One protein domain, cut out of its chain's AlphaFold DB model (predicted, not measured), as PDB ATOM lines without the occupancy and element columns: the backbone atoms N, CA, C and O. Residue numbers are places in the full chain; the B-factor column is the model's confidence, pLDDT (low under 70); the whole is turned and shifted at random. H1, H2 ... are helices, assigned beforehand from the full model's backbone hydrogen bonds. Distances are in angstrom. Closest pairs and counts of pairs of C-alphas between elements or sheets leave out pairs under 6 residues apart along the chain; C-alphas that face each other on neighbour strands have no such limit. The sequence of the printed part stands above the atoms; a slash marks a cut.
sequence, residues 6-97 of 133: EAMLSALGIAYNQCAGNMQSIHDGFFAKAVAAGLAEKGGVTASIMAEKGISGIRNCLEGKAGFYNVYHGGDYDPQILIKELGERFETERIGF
ATOM      1  N   GLU A   6     -18.604 -19.170  25.911       95.81
ATOM      2  CA  GLU A   6     -19.952 -19.457  26.406       95.81
ATOM      3  C   GLU A   6     -20.250 -20.957  26.439       95.81
ATOM      4  O   GLU A   6     -20.790 -21.478  27.424       95.81
ATOM      5  N   ALA A   7     -19.855 -21.669  25.387       96.69
ATOM      6  CA  ALA A   7     -19.960 -23.115  25.324       96.69
ATOM      7  C   ALA A   7     -19.008 -23.782  26.326       96.69
ATOM      8  O   ALA A   7     -19.384 -24.761  26.965       96.69
ATOM      9  N   MET A   8     -17.811 -23.232  26.547       96.62
ATOM     10  CA  MET A   8     -16.878 -23.739  27.556       96.62
ATOM     11  C   MET A   8     -17.436 -23.589  28.979       96.62
ATOM     12  O   MET A   8     -17.405 -24.548  29.752       96.62
ATOM     13  N   LEU A   9     -18.031 -22.438  29.312       96.19
ATOM     14  CA  LEU A   9     -18.727 -22.244  30.591       96.19
ATOM     15  C   LEU A   9     -19.905 -23.213  30.754       96.19
ATOM     16  O   LEU A   9     -20.091 -23.794  31.823       96.19
ATOM     17  N   SER A  10     -20.683 -23.428  29.690       97.38
ATOM     18  CA  SER A  10     -21.780 -24.398  29.705       97.38
ATOM     19  C   SER A  10     -21.279 -25.828  29.915       97.38
ATOM     20  O   SER A  10     -21.847 -26.559  30.727       97.38
ATOM     21  N   ALA A  11     -20.185 -26.217  29.258       97.31
ATOM     22  CA  ALA A  11     -19.566 -27.527  29.431       97.31
ATOM     23  C   ALA A  11     -19.111 -27.746  30.882       97.31
ATOM     24  O   ALA A  11     -19.421 -28.784  31.463       97.31
ATOM     25  N   LEU A  12     -18.455 -26.756  31.500       96.25
ATOM     26  CA  LEU A  12     -18.061 -26.819  32.913       96.25
ATOM     27  C   LEU A  12     -19.276 -26.961  33.839       96.25
ATOM     28  O   LEU A  12     -19.272 -27.802  34.737       96.25
ATOM     29  N   GLY A  13     -20.347 -26.205  33.589       96.38
ATOM     30  CA  GLY A  13     -21.581 -26.307  34.366       96.38
ATOM     31  C   GLY A  13     -22.272 -27.669  34.250       96.38
ATOM     32  O   GLY A  13     -22.734 -28.223  35.246       96.38
ATOM     33  N   ILE A  14     -22.320 -28.243  33.046       97.12
ATOM     34  CA  ILE A  14     -22.879 -29.584  32.812       97.12
ATOM     35  C   ILE A  14     -21.992 -30.661  33.451       97.12
ATOM     36  O   ILE A  14     -22.505 -31.625  34.020       97.12
ATOM     37  N   ALA A  15     -20.668 -30.515  33.377       95.94
ATOM     38  CA  ALA A  15     -19.727 -31.427  34.018       95.94
ATOM     39  C   ALA A  15     -19.872 -31.395  35.546       95.94
ATOM     40  O   ALA A  15     -19.925 -32.451  36.173       95.94
ATOM     41  N   TYR A  16     -20.030 -30.210  36.140       94.19
ATOM     42  CA  TYR A  16     -20.269 -30.065  37.576       94.19
ATOM     43  C   TYR A  16     -21.534 -30.796  38.040       94.19
ATOM     44  O   TYR A  16     -21.489 -31.503  39.041       94.19
ATOM     45  N   ASN A  17     -22.636 -30.721  37.286       91.38
ATOM     46  CA  ASN A  17     -23.867 -31.451  37.623       91.38
ATOM     47  C   ASN A  17     -23.707 -32.982  37.605       91.38
ATOM     48  O   ASN A  17     -24.550 -33.693  38.145       91.38
ATOM     49  N   GLN A  18     -22.654 -33.495  36.967       90.06
ATOM     50  CA  GLN A  18     -22.314 -34.918  36.945       90.06
ATOM     51  C   GLN A  18     -21.252 -35.279  37.994       90.06
ATOM     52  O   GLN A  18     -20.909 -36.453  38.135       90.06
ATOM     53  N   CYS A  19     -20.700 -34.289  38.702       84.56
ATOM     54  CA  CYS A  19     -19.657 -34.501  39.689       84.56
ATOM     55  C   CYS A  19     -20.215 -35.293  40.874       84.56
ATOM     56  O   CYS A  19     -21.171 -34.890  41.533       84.56
ATOM     57  N   ALA A  20     -19.594 -36.435  41.147       80.31
ATOM     58  CA  ALA A  20     -19.842 -37.241  42.326       80.31
ATOM     59  C   ALA A  20     -18.530 -37.918  42.724       80.31
ATOM     60  O   ALA A  20     -17.765 -38.362  41.867       80.31
ATOM     61  N   GLY A  21     -18.254 -38.002  44.022       83.00
ATOM     62  CA  GLY A  21     -17.047 -38.660  44.510       83.00
ATOM     63  C   GLY A  21     -16.731 -38.320  45.957       83.00
ATOM     64  O   GLY A  21     -17.001 -37.220  46.429       83.00
ATOM     65  N   ASN A  22     -16.165 -39.293  46.664       87.81
ATOM     66  CA  ASN A  22     -15.624 -39.153  48.011       87.81
ATOM     67  C   ASN A  22     -14.510 -40.197  48.215       87.81
ATOM     68  O   ASN A  22     -14.209 -40.990  47.319       87.81
ATOM     69  N   MET A  23     -13.893 -40.208  49.397       89.62
ATOM     70  CA  MET A  23     -12.808 -41.142  49.716       89.62
ATOM     71  C   MET A  23     -13.286 -42.521  50.203       89.62
ATOM     72  O   MET A  23     -12.451 -43.365  50.518       89.62
ATOM     73  N   GLN A  24     -14.595 -42.808  50.225       92.50
ATOM     74  CA  GLN A  24     -15.128 -44.047  50.806       92.50
ATOM     75  C   GLN A  24     -14.552 -45.300  50.139       92.50
ATOM     76  O   GLN A  24     -14.122 -46.220  50.824       92.50
ATOM     77  N   SER A  25     -14.430 -45.315  48.807       89.69
ATOM     78  CA  SER A  25     -13.845 -46.463  48.096       89.69
ATOM     79  C   SER A  25     -12.386 -46.739  48.472       89.69
ATOM     80  O   SER A  25     -11.928 -47.868  48.321       89.69
ATOM     81  N   ILE A  26     -11.651 -45.722  48.938       89.06
ATOM     82  CA  ILE A  26     -10.284 -45.885  49.444       89.06
ATOM     83  C   ILE A  26     -10.326 -46.532  50.829       89.06
ATOM     84  O   ILE A  26      -9.583 -47.481  51.061       89.06
ATOM     85  N   HIS A  27     -11.203 -46.052  51.714       90.06
ATOM     86  CA  HIS A  27     -11.369 -46.605  53.061       90.06
ATOM     87  C   HIS A  27     -11.823 -48.065  53.040       90.06
ATOM     88  O   HIS A  27     -11.295 -48.880  53.791       90.06
ATOM     89  N   ASP A  28     -12.734 -48.404  52.132       92.62
ATOM     90  CA  ASP A  28     -13.237 -49.768  51.992       92.62
ATOM     91  C   ASP A  28     -12.282 -50.689  51.205       92.62
ATOM     92  O   ASP A  28     -12.484 -51.900  51.150       92.62
ATOM     93  N   GLY A  29     -11.247 -50.134  50.562       88.06
ATOM     94  CA  GLY A  29     -10.274 -50.903  49.781       88.06
ATOM     95  C   GLY A  29     -10.815 -51.468  48.460       88.06
ATOM     96  O   GLY A  29     -10.294 -52.464  47.958       88.06
ATOM     97  N   PHE A  30     -11.846 -50.853  47.873       89.50
ATOM     98  CA  PHE A  30     -12.499 -51.360  46.664       89.50
ATOM     99  C   PHE A  30     -11.975 -50.740  45.361       89.50
ATOM    100  O   PHE A  30     -11.575 -49.576  45.279       89.50
ATOM    101  N   PHE A  31     -12.093 -51.509  44.274       87.44
ATOM    102  CA  PHE A  31     -11.699 -51.103  42.917       87.44
ATOM    103  C   PHE A  31     -12.505 -49.932  42.340       87.44
ATOM    104  O   PHE A  31     -12.094 -49.340  41.340       87.44
ATOM    105  N   ALA A  32     -13.619 -49.553  42.974       88.75
ATOM    106  CA  ALA A  32     -14.459 -48.429  42.558       88.75
ATOM    107  C   ALA A  32     -13.676 -47.106  42.432       88.75
ATOM    108  O   ALA A  32     -14.007 -46.283  41.580       88.75
ATOM    109  N   LYS A  33     -12.567 -46.943  43.172       88.25
ATOM    110  CA  LYS A  33     -11.632 -45.819  43.004       88.25
ATOM    111  C   LYS A  33     -11.152 -45.660  41.551       88.25
ATOM    112  O   LYS A  33     -11.074 -44.543  41.052       88.25
ATOM    113  N   ALA A  34     -10.804 -46.759  40.878       88.25
ATOM    114  CA  ALA A  34     -10.315 -46.711  39.498       88.25
ATOM    115  C   ALA A  34     -11.438 -46.358  38.511       88.25
ATOM    116  O   ALA A  34     -11.226 -45.594  37.574       88.25
ATOM    117  N   VAL A  35     -12.650 -46.866  38.760       90.88
ATOM    118  CA  VAL A  35     -13.836 -46.584  37.939       90.88
ATOM    119  C   VAL A  35     -14.208 -45.099  37.988       90.88
ATOM    120  O   VAL A  35     -14.579 -44.531  36.962       90.88
ATOM    121  N   ALA A  36     -14.059 -44.451  39.148       89.88
ATOM    122  CA  ALA A  36     -14.374 -43.034  39.319       89.88
ATOM    123  C   ALA A  36     -13.603 -42.120  38.346       89.88
ATOM    124  O   ALA A  36     -14.188 -41.188  37.801       89.88
ATOM    125  N   ALA A  37     -12.330 -42.421  38.062       90.06
ATOM    126  CA  ALA A  37     -11.535 -41.654  37.100       90.06
ATOM    127  C   ALA A  37     -12.109 -41.751  35.674       90.06
ATOM    128  O   ALA A  37     -12.335 -40.731  35.027       90.06
ATOM    129  N   GLY A  38     -12.443 -42.962  35.215       92.44
ATOM    130  CA  GLY A  38     -13.039 -43.158  33.888       92.44
ATOM    131  C   GLY A  38     -14.429 -42.525  33.752       92.44
ATOM    132  O   GLY A  38     -14.779 -41.995  32.696       92.44
ATOM    133  N   LEU A  39     -15.225 -42.525  34.826       92.81
ATOM    134  CA  LEU A  39     -16.514 -41.826  34.847       92.81
ATOM    135  C   LEU A  39     -16.344 -40.304  34.756       92.81
ATOM    136  O   LEU A  39     -17.108 -39.663  34.033       92.81
ATOM    137  N   ALA A  40     -15.336 -39.738  35.424       92.69
ATOM    138  CA  ALA A  40     -15.027 -38.314  35.339       92.69
ATOM    139  C   ALA A  40     -14.618 -37.902  33.912       92.69
ATOM    140  O   ALA A  40     -15.157 -36.935  33.371       92.69
ATOM    141  N   GLU A  41     -13.743 -38.677  33.265       93.94
ATOM    142  CA  GLU A  41     -13.331 -38.447  31.871       93.94
ATOM    143  C   GLU A  41     -14.525 -38.498  30.908       93.94
ATOM    144  O   GLU A  41     -14.742 -37.577  30.112       93.94
ATOM    145  N   LYS A  42     -15.364 -39.537  31.029       95.31
ATOM    146  CA  LYS A  42     -16.604 -39.663  30.250       95.31
ATOM    147  C   LYS A  42     -17.518 -38.453  30.453       95.31
ATOM    148  O   LYS A  42     -18.083 -37.953  29.477       95.31
ATOM    149  N   GLY A  43     -17.687 -38.005  31.697       95.88
ATOM    150  CA  GLY A  43     -18.535 -36.869  32.052       95.88
ATOM    151  C   GLY A  43     -18.085 -35.574  31.376       95.88
ATOM    152  O   GLY A  43     -18.912 -34.881  30.785       95.88
ATOM    153  N   GLY A  44     -16.779 -35.290  31.372       95.19
ATOM    154  CA  GLY A  44     -16.208 -34.099  30.731       95.19
ATOM    155  C   GLY A  44     -16.354 -34.095  29.206       95.19
ATOM    156  O   GLY A  44     -16.787 -33.097  28.622       95.19
ATOM    157  N   VAL A  45     -16.070 -35.227  28.551       96.75
ATOM    158  CA  VAL A  45     -16.250 -35.366  27.092       96.75
ATOM    159  C   VAL A  45     -17.722 -35.209  26.717       96.75
ATOM    160  O   VAL A  45     -18.062 -34.466  25.797       96.75
ATOM    161  N   THR A  46     -18.609 -35.860  27.470       97.12
ATOM    162  CA  THR A  46     -20.057 -35.801  27.248       97.12
ATOM    163  C   THR A  46     -20.596 -34.382  27.452       97.12
ATOM    164  O   THR A  46     -21.349 -33.892  26.614       97.12
ATOM    165  N   ALA A  47     -20.166 -33.691  28.511       97.44
ATOM    166  CA  ALA A  47     -20.537 -32.305  28.786       97.44
ATOM    167  C   ALA A  47     -20.088 -31.348  27.672       97.44
ATOM    168  O   ALA A  47     -20.851 -30.478  27.255       97.44
ATOM    169  N   SER A  48     -18.878 -31.551  27.144       97.25
ATOM    170  CA  SER A  48     -18.350 -30.762  26.026       97.25
ATOM    171  C   SER A  48     -19.184 -30.955  24.757       97.25
ATOM    172  O   SER A  48     -19.543 -29.973  24.109       97.25
ATOM    173  N   ILE A  49     -19.573 -32.200  24.444       97.56
ATOM    174  CA  ILE A  49     -20.464 -32.510  23.313       97.56
ATOM    175  C   ILE A  49     -21.837 -31.857  23.486       97.56
ATOM    176  O   ILE A  49     -22.392 -31.312  22.532       97.56
ATOM    177  N   MET A  50     -22.399 -31.918  24.691       97.44
ATOM    178  CA  MET A  50     -23.690 -31.301  24.999       97.44
ATOM    179  C   MET A  50     -23.644 -29.783  24.800       97.44
ATOM    180  O   MET A  50     -24.537 -29.226  24.160       97.44
ATOM    181  N   ALA A  51     -22.587 -29.128  25.282       97.69
ATOM    182  CA  ALA A  51     -22.402 -27.693  25.117       97.69
ATOM    183  C   ALA A  51     -22.181 -27.287  23.651       97.69
ATOM    184  O   ALA A  51     -22.786 -26.320  23.197       97.69
ATOM    185  N   GLU A  52     -21.399 -28.054  22.876       97.00
ATOM    186  CA  GLU A  52     -21.238 -27.834  21.424       97.00
ATOM    187  C   GLU A  52     -22.585 -27.906  20.683       97.00
ATOM    188  O   GLU A  52     -22.802 -27.208  19.695       97.00
ATOM    189  N   LYS A  53     -23.526 -28.714  21.188       96.88
ATOM    190  CA  LYS A  53     -24.898 -28.829  20.669       96.88
ATOM    191  C   LYS A  53     -25.870 -27.774  21.216       96.88
ATOM    192  O   LYS A  53     -27.061 -27.861  20.931       96.88
ATOM    193  N   GLY A  54     -25.391 -26.791  21.976       95.88
ATOM    194  CA  GLY A  54     -26.193 -25.675  22.482       95.88
ATOM    195  C   GLY A  54     -26.926 -25.945  23.797       95.88
ATOM    196  O   GLY A  54     -27.791 -25.159  24.179       95.88
ATOM    197  N   ILE A  55     -26.607 -27.030  24.511       97.25
ATOM    198  CA  ILE A  55     -27.151 -27.252  25.856       97.25
ATOM    199  C   ILE A  55     -26.454 -26.298  26.829       97.25
ATOM    200  O   ILE A  55     -25.232 -26.302  26.959       97.25
ATOM    201  N   SER A  56     -27.243 -25.490  27.537       96.12
ATOM    202  CA  SER A  56     -26.744 -24.542  28.531       96.12
ATOM    203  C   SER A  56     -26.394 -25.228  29.852       96.12
ATOM    204  O   SER A  56     -27.199 -25.991  30.389       96.12
ATOM    205  N   GLY A  57     -25.238 -24.886  30.418       94.88
ATOM    206  CA  GLY A  57     -24.845 -25.282  31.771       94.88
ATOM    207  C   GLY A  57     -25.090 -24.190  32.810       94.88
ATOM    208  O   GLY A  57     -25.323 -23.023  32.483       94.88
ATOM    209  N   ILE A  58     -24.998 -24.563  34.088       94.00
ATOM    210  CA  ILE A  58     -24.968 -23.587  35.183       94.00
ATOM    211  C   ILE A  58     -23.714 -22.705  35.082       94.00
ATOM    212  O   ILE A  58     -22.635 -23.180  34.740       94.00
ATOM    213  N   ARG A  59     -23.843 -21.410  35.387       93.06
ATOM    214  CA  ARG A  59     -22.753 -20.441  35.164       93.06
ATOM    215  C   ARG A  59     -21.765 -20.353  36.323       93.06
ATOM    216  O   ARG A  59     -20.562 -20.376  36.104       93.06
ATOM    217  N   ASN A  60     -22.266 -20.360  37.555       93.81
ATOM    218  CA  ASN A  60     -21.444 -20.216  38.761       93.81
ATOM    219  C   ASN A  60     -21.145 -21.582  39.401       93.81
ATOM    220  O   ASN A  60     -21.443 -21.798  40.575       93.81
ATOM    221  N   CYS A  61     -20.620 -22.525  38.613       94.69
ATOM    222  CA  CYS A  61     -20.395 -23.905  39.058       94.69
ATOM    223  C   CYS A  61     -19.304 -24.046  40.130       94.69
ATOM    224  O   CYS A  61     -19.376 -24.961  40.944       94.69
ATOM    225  N   LEU A  62     -18.329 -23.132  40.175       93.12
ATOM    226  CA  LEU A  62     -17.238 -23.162  41.153       93.12
ATOM    227  C   LEU A  62     -17.563 -22.352  42.419       93.12
ATOM    228  O   LEU A  62     -17.560 -22.897  43.520       93.12
ATOM    229  N   GLU A  63     -17.898 -21.070  42.253       93.19
ATOM    230  CA  GLU A  63     -17.998 -20.090  43.353       93.19
ATOM    231  C   GLU A  63     -19.440 -19.773  43.785       93.19
ATOM    232  O   GLU A  63     -19.666 -19.065  44.766       93.19
ATOM    233  N   GLY A  64     -20.449 -20.265  43.054       93.56
ATOM    234  CA  GLY A  64     -21.853 -20.007  43.377       93.56
ATOM    235  C   GLY A  64     -22.242 -20.522  44.766       93.56
ATOM    236  O   GLY A  64     -21.555 -21.354  45.351       93.56
ATOM    237  N   LYS A  65     -23.397 -20.092  45.295       93.88
ATOM    238  CA  LYS A  65     -23.884 -20.512  46.632       93.88
ATOM    239  C   LYS A  65     -23.910 -22.036  46.831       93.88
ATOM    240  O   LYS A  65     -23.636 -22.512  47.921       93.88
ATOM    241  N   ALA A  66     -24.227 -22.776  45.768       92.75
ATOM    242  CA  ALA A  66     -24.175 -24.239  45.704       92.75
ATOM    243  C   ALA A  66     -23.099 -24.732  44.712       92.75
ATOM    244  O   ALA A  66     -23.270 -25.756  44.053       92.75
ATOM    245  N   GLY A  67     -22.036 -23.947  44.540       93.25
ATOM    246  CA  GLY A  67     -20.881 -24.257  43.704       93.25
ATOM    247  C   GLY A  67     -19.862 -25.133  44.429       93.25
ATOM    248  O   GLY A  67     -19.918 -25.307  45.649       93.25
ATOM    249  N   PHE A  68     -18.923 -25.672  43.660       93.06
ATOM    250  CA  PHE A  68     -17.953 -26.668  44.096       93.06
ATOM    251  C   PHE A  68     -17.202 -26.288  45.379       93.06
ATOM    252  O   PHE A  68     -17.130 -27.099  46.302       93.06
ATOM    253  N   TYR A  69     -16.674 -25.065  45.476       93.12
ATOM    254  CA  TYR A  69     -15.893 -24.662  46.649       93.12
ATOM    255  C   TYR A  69     -16.759 -24.545  47.904       93.12
ATOM    256  O   TYR A  69     -16.358 -24.986  48.978       93.12
ATOM    257  N   ASN A  70     -17.987 -24.051  47.774       93.50
ATOM    258  CA  ASN A  70     -18.901 -23.967  48.912       93.50
ATOM    259  C   ASN A  70     -19.372 -25.354  49.371       93.50
ATOM    260  O   ASN A  70     -19.427 -25.614  50.570       93.50
ATOM    261  N   VAL A  71     -19.671 -26.263  48.438       92.69
ATOM    262  CA  VAL A  71     -20.198 -27.599  48.759       92.69
ATOM    263  C   VAL A  71     -19.117 -28.543  49.288       92.69
ATOM    264  O   VAL A  71     -19.355 -29.246  50.265       92.69
ATOM    265  N   TYR A  72     -17.937 -28.573  48.662       91.62
ATOM    266  CA  TYR A  72     -16.890 -29.556  48.981       91.62
ATOM    267  C   TYR A  72     -15.779 -29.020  49.883       91.62
ATOM    268  O   TYR A  72     -15.115 -29.814  50.542       91.62
ATOM    269  N   HIS A  73     -15.580 -27.701  49.923       91.25
ATOM    270  CA  HIS A  73     -14.537 -27.060  50.733       91.25
ATOM    271  C   HIS A  73     -15.124 -26.148  51.821       91.25
ATOM    272  O   HIS A  73     -14.384 -25.464  52.515       91.25
ATOM    273  N   GLY A  74     -16.454 -26.098  51.976       93.56
ATOM    274  CA  GLY A  74     -17.101 -25.222  52.959       93.56
ATOM    275  C   GLY A  74     -16.857 -23.729  52.712       93.56
ATOM    276  O   GLY A  74     -16.994 -22.931  53.633       93.56
ATOM    277  N   GLY A  75     -16.470 -23.353  51.489       92.50
ATOM    278  CA  GLY A  75     -16.071 -21.990  51.140       92.50
ATOM    279  C   GLY A  75     -14.647 -21.622  51.568       92.50
ATOM    280  O   GLY A  75     -14.228 -20.497  51.311       92.50
ATOM    281  N   ASP A  76     -13.896 -22.549  52.170       93.56
ATOM    282  CA  ASP A  76     -12.504 -22.345  52.566       93.56
ATOM    283  C   ASP A  76     -11.560 -22.713  51.412       93.56
ATOM    284  O   ASP A  76     -11.191 -23.870  51.206       93.56
ATOM    285  N   TYR A  77     -11.234 -21.717  50.590       92.25
ATOM    286  CA  TYR A  77     -10.270 -21.842  49.501       92.25
ATOM    287  C   TYR A  77      -9.593 -20.496  49.230       92.25
ATOM    288  O   TYR A  77     -10.187 -19.436  49.426       92.25
ATOM    289  N   ASP A  78      -8.357 -20.541  48.734       92.94
ATOM    290  CA  ASP A  78      -7.635 -19.358  48.268       92.94
ATOM    291  C   ASP A  78      -7.625 -19.326  46.728       92.94
ATOM    292  O   ASP A  78      -6.939 -20.144  46.101       92.94
ATOM    293  N   PRO A  79      -8.345 -18.382  46.088       90.69
ATOM    294  CA  PRO A  79      -8.337 -18.225  44.638       90.69
ATOM    295  C   PRO A  79      -6.937 -18.002  44.059       90.69
ATOM    296  O   PRO A  79      -6.672 -18.419  42.933       90.69
ATOM    297  N   GLN A  80      -6.024 -17.371  44.808       94.06
ATOM    298  CA  GLN A  80      -4.678 -17.073  44.319       94.06
ATOM    299  C   GLN A  80      -3.862 -18.340  44.087       94.06
ATOM    300  O   GLN A  80      -3.078 -18.377  43.145       94.06
ATOM    301  N   ILE A  81      -4.082 -19.408  44.858       90.56
ATOM    302  CA  ILE A  81      -3.429 -20.703  44.609       90.56
ATOM    303  C   ILE A  81      -3.827 -21.265  43.235       90.56
ATOM    304  O   ILE A  81      -3.031 -21.953  42.599       90.56
ATOM    305  N   LEU A  82      -5.041 -20.966  42.769       88.94
ATOM    306  CA  LEU A  82      -5.609 -21.523  41.542       88.94
ATOM    307  C   LEU A  82      -5.214 -20.741  40.285       88.94
ATOM    308  O   LEU A  82      -5.025 -21.342  39.231       88.94
ATOM    309  N   ILE A  83      -5.137 -19.411  40.384       93.06
ATOM    310  CA  ILE A  83      -4.965 -18.527  39.216       93.06
ATOM    311  C   ILE A  83      -3.571 -17.907  39.109       93.06
ATOM    312  O   ILE A  83      -3.244 -17.314  38.080       93.06
ATOM    313  N   LYS A  84      -2.744 -18.012  40.156       94.62
ATOM    314  CA  LYS A  84      -1.369 -17.516  40.112       94.62
ATOM    315  C   LYS A  84      -0.583 -18.251  39.024       94.62
ATOM    316  O   LYS A  84      -0.670 -19.468  38.913       94.62
ATOM    317  N   GLU A  85       0.209 -17.498  38.257       94.00
ATOM    318  CA  GLU A  85       1.076 -18.021  37.183       94.00
ATOM    319  C   GLU A  85       0.304 -18.750  36.060       94.00
ATOM    320  O   GLU A  85       0.894 -19.511  35.287       94.00
ATOM    321  N   LEU A  86      -1.011 -18.521  35.929       93.94
ATOM    322  CA  LEU A  86      -1.808 -19.133  34.868       93.94
ATOM    323  C   LEU A  86      -1.300 -18.685  33.488       93.94
ATOM    324  O   LEU A  86      -1.273 -17.497  33.175       93.94
ATOM    325  N   GLY A  87      -0.916 -19.653  32.656       94.06
ATOM    326  CA  GLY A  87      -0.324 -19.411  31.335       94.06
ATOM    327  C   GLY A  87       1.198 -19.228  31.339       94.06
ATOM    328  O   GLY A  87       1.803 -19.266  30.271       94.06
ATOM    329  N   GLU A  88       1.820 -19.094  32.512       95.25
ATOM    330  CA  GLU A  88       3.277 -19.007  32.673       95.25
ATOM    331  C   GLU A  88       3.862 -20.321  33.195       95.25
ATOM    332  O   GLU A  88       4.896 -20.786  32.716       95.25
ATOM    333  N   ARG A  89       3.182 -20.947  34.161       93.19
ATOM    334  CA  ARG A  89       3.593 -22.205  34.782       93.19
ATOM    335  C   ARG A  89       2.608 -23.318  34.448       93.19
ATOM    336  O   ARG A  89       1.411 -23.208  34.694       93.19
ATOM    337  N   PHE A  90       3.142 -24.437  33.966       92.12
ATOM    338  CA  PHE A  90       2.369 -25.640  33.668       92.12
ATOM    339  C   PHE A  90       2.753 -26.770  34.628       92.12
ATOM    340  O   PHE A  90       3.878 -27.266  34.608       92.12
ATOM    341  N   GLU A  91       1.808 -27.232  35.454       90.75
ATOM    342  CA  GLU A  91       2.055 -28.329  36.411       90.75
ATOM    343  C   GLU A  91       2.386 -29.669  35.735       90.75
ATOM    344  O   GLU A  91       2.943 -30.558  36.374       90.75
ATOM    345  N   THR A  92       2.100 -29.818  34.437       91.69
ATOM    346  CA  THR A  92       2.453 -31.014  33.657       91.69
ATOM    347  C   THR A  92       3.953 -31.316  33.705       91.69
ATOM    348  O   THR A  92       4.334 -32.481  33.767       91.69
ATOM    349  N   GLU A  93       4.803 -30.288  33.760       91.00
ATOM    350  CA  GLU A  93       6.261 -30.443  33.866       91.00
ATOM    351  C   GLU A  93       6.714 -30.968  35.238       91.00
ATOM    352  O   GLU A  93       7.841 -31.432  35.394       91.00
ATOM    353  N   ARG A  94       5.831 -30.917  36.242       89.25
ATOM    354  CA  ARG A  94       6.082 -31.351  37.624       89.25
ATOM    355  C   ARG A  94       5.414 -32.686  37.959       89.25
ATOM    356  O   ARG A  94       5.415 -33.101  39.119       89.25
ATOM    357  N   ILE A  95       4.852 -33.379  36.966       91.75
ATOM    358  CA  ILE A  95       4.254 -34.700  37.166       91.75
ATOM    359  C   ILE A  95       5.357 -35.728  37.446       91.75
ATOM    360  O   ILE A  95       6.262 -35.943  36.643       91.75
ATOM    361  N   GLY A  96       5.254 -36.401  38.592       88.56
ATOM    362  CA  GLY A  96       6.133 -37.510  38.955       88.56
ATOM    363  C   GLY A  96       5.651 -38.849  38.393       88.56
ATOM    364  O   GLY A  96       4.463 -39.175  38.454       88.56
ATOM    365  N   PHE A  97       6.584 -39.674  37.916       90.81
ATOM    366  CA  PHE A  97       6.310 -41.070  37.578       90.81
ATOM    367  C   PHE A  97       6.421 -41.948  38.820       90.81
ATOM    368  O   PHE A  97       7.377 -41.844  39.586       90.81
TER     369      PHE A  97
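What this domain is: This is residues 6 to 97 of the 133 residues of the protein "MmgE/PrpD family protein" of Desulfatiglans sp (UniProt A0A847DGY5). One long helix, H3, has H1 folded beside the half that ends at residue 52, and the short H2 lies near its other end. From this base the chain runs through a long link past H1 to the small helix H4 and then on into a free arm, residues 80 to 97, which holds most of H5 and the whole of H6 and curves round without closing on the base, leaving an open C with a gap between the arm and H3. The printed part has 92 residues with six named helices, H1 to H6 in order along the chain, and no named strand; the class is all helix. The whole is loose, with a radius of gyration of the C-alphas of 15.4 A, and it spans 40 by 31 by 29 A.

Where its parts are: H3, the longest helix, takes residues 32 to 52 and measures 30.3 A from C-alpha 32 at (-14.459, -48.429, 42.558) to C-alpha 52 at (-21.238, -27.834, 21.424). H1, residues 6 to 17, measures 16.9 A and begins at C-alpha 6, (-19.952, -19.457, 26.406). H2 is residues 24 to 27, H4 residues 68 to 73, 7.5 A long, and H5 residues 79 to 83. H6, residues 91 to 94, ends at C-alpha 94, (6.082, -31.351, 37.624).

How they stand to each other: H3 touches H1 with its residues 43 to 52 alone, and the closest C-alphas, those of Ala 11 and Ser 48, are 4.9 A apart. The two run opposite ways at a shallow tilt of 32 degrees, only just short of steep. H2 and H3 only just touch, with 3 pairs of C-alphas within 8 A, and only at the corner by their link; the closest C-alphas are those of Ser 25 and Lys 33, 5.6 A apart. H4 is close to H1 but not clearly touching, with the C-alphas of Tyr 16 and Phe 68 closest at 7.7 A; they run the same way at a steep tilt of 40 degrees. H5 and H6 touch no helix, and both are apart from H3. Every O i to N i+4 pair is within hydrogen-bond range in H1, H4 and H5, and 15 of 17 are in H3; H2 and H6 are too short for such a pair.

The domain as a whole: The two C-alphas farthest apart, those of Gly 29 and Gly 54, are 40.4 A apart. Without the free residues 80 to 97, the body spans 40 by 29 by 16 A. The link from H3 to H4, residues 53 to 67, is long. The printed part has no cut. The mean pLDDT of the printed part is 92.9, and no printed residue is under 70.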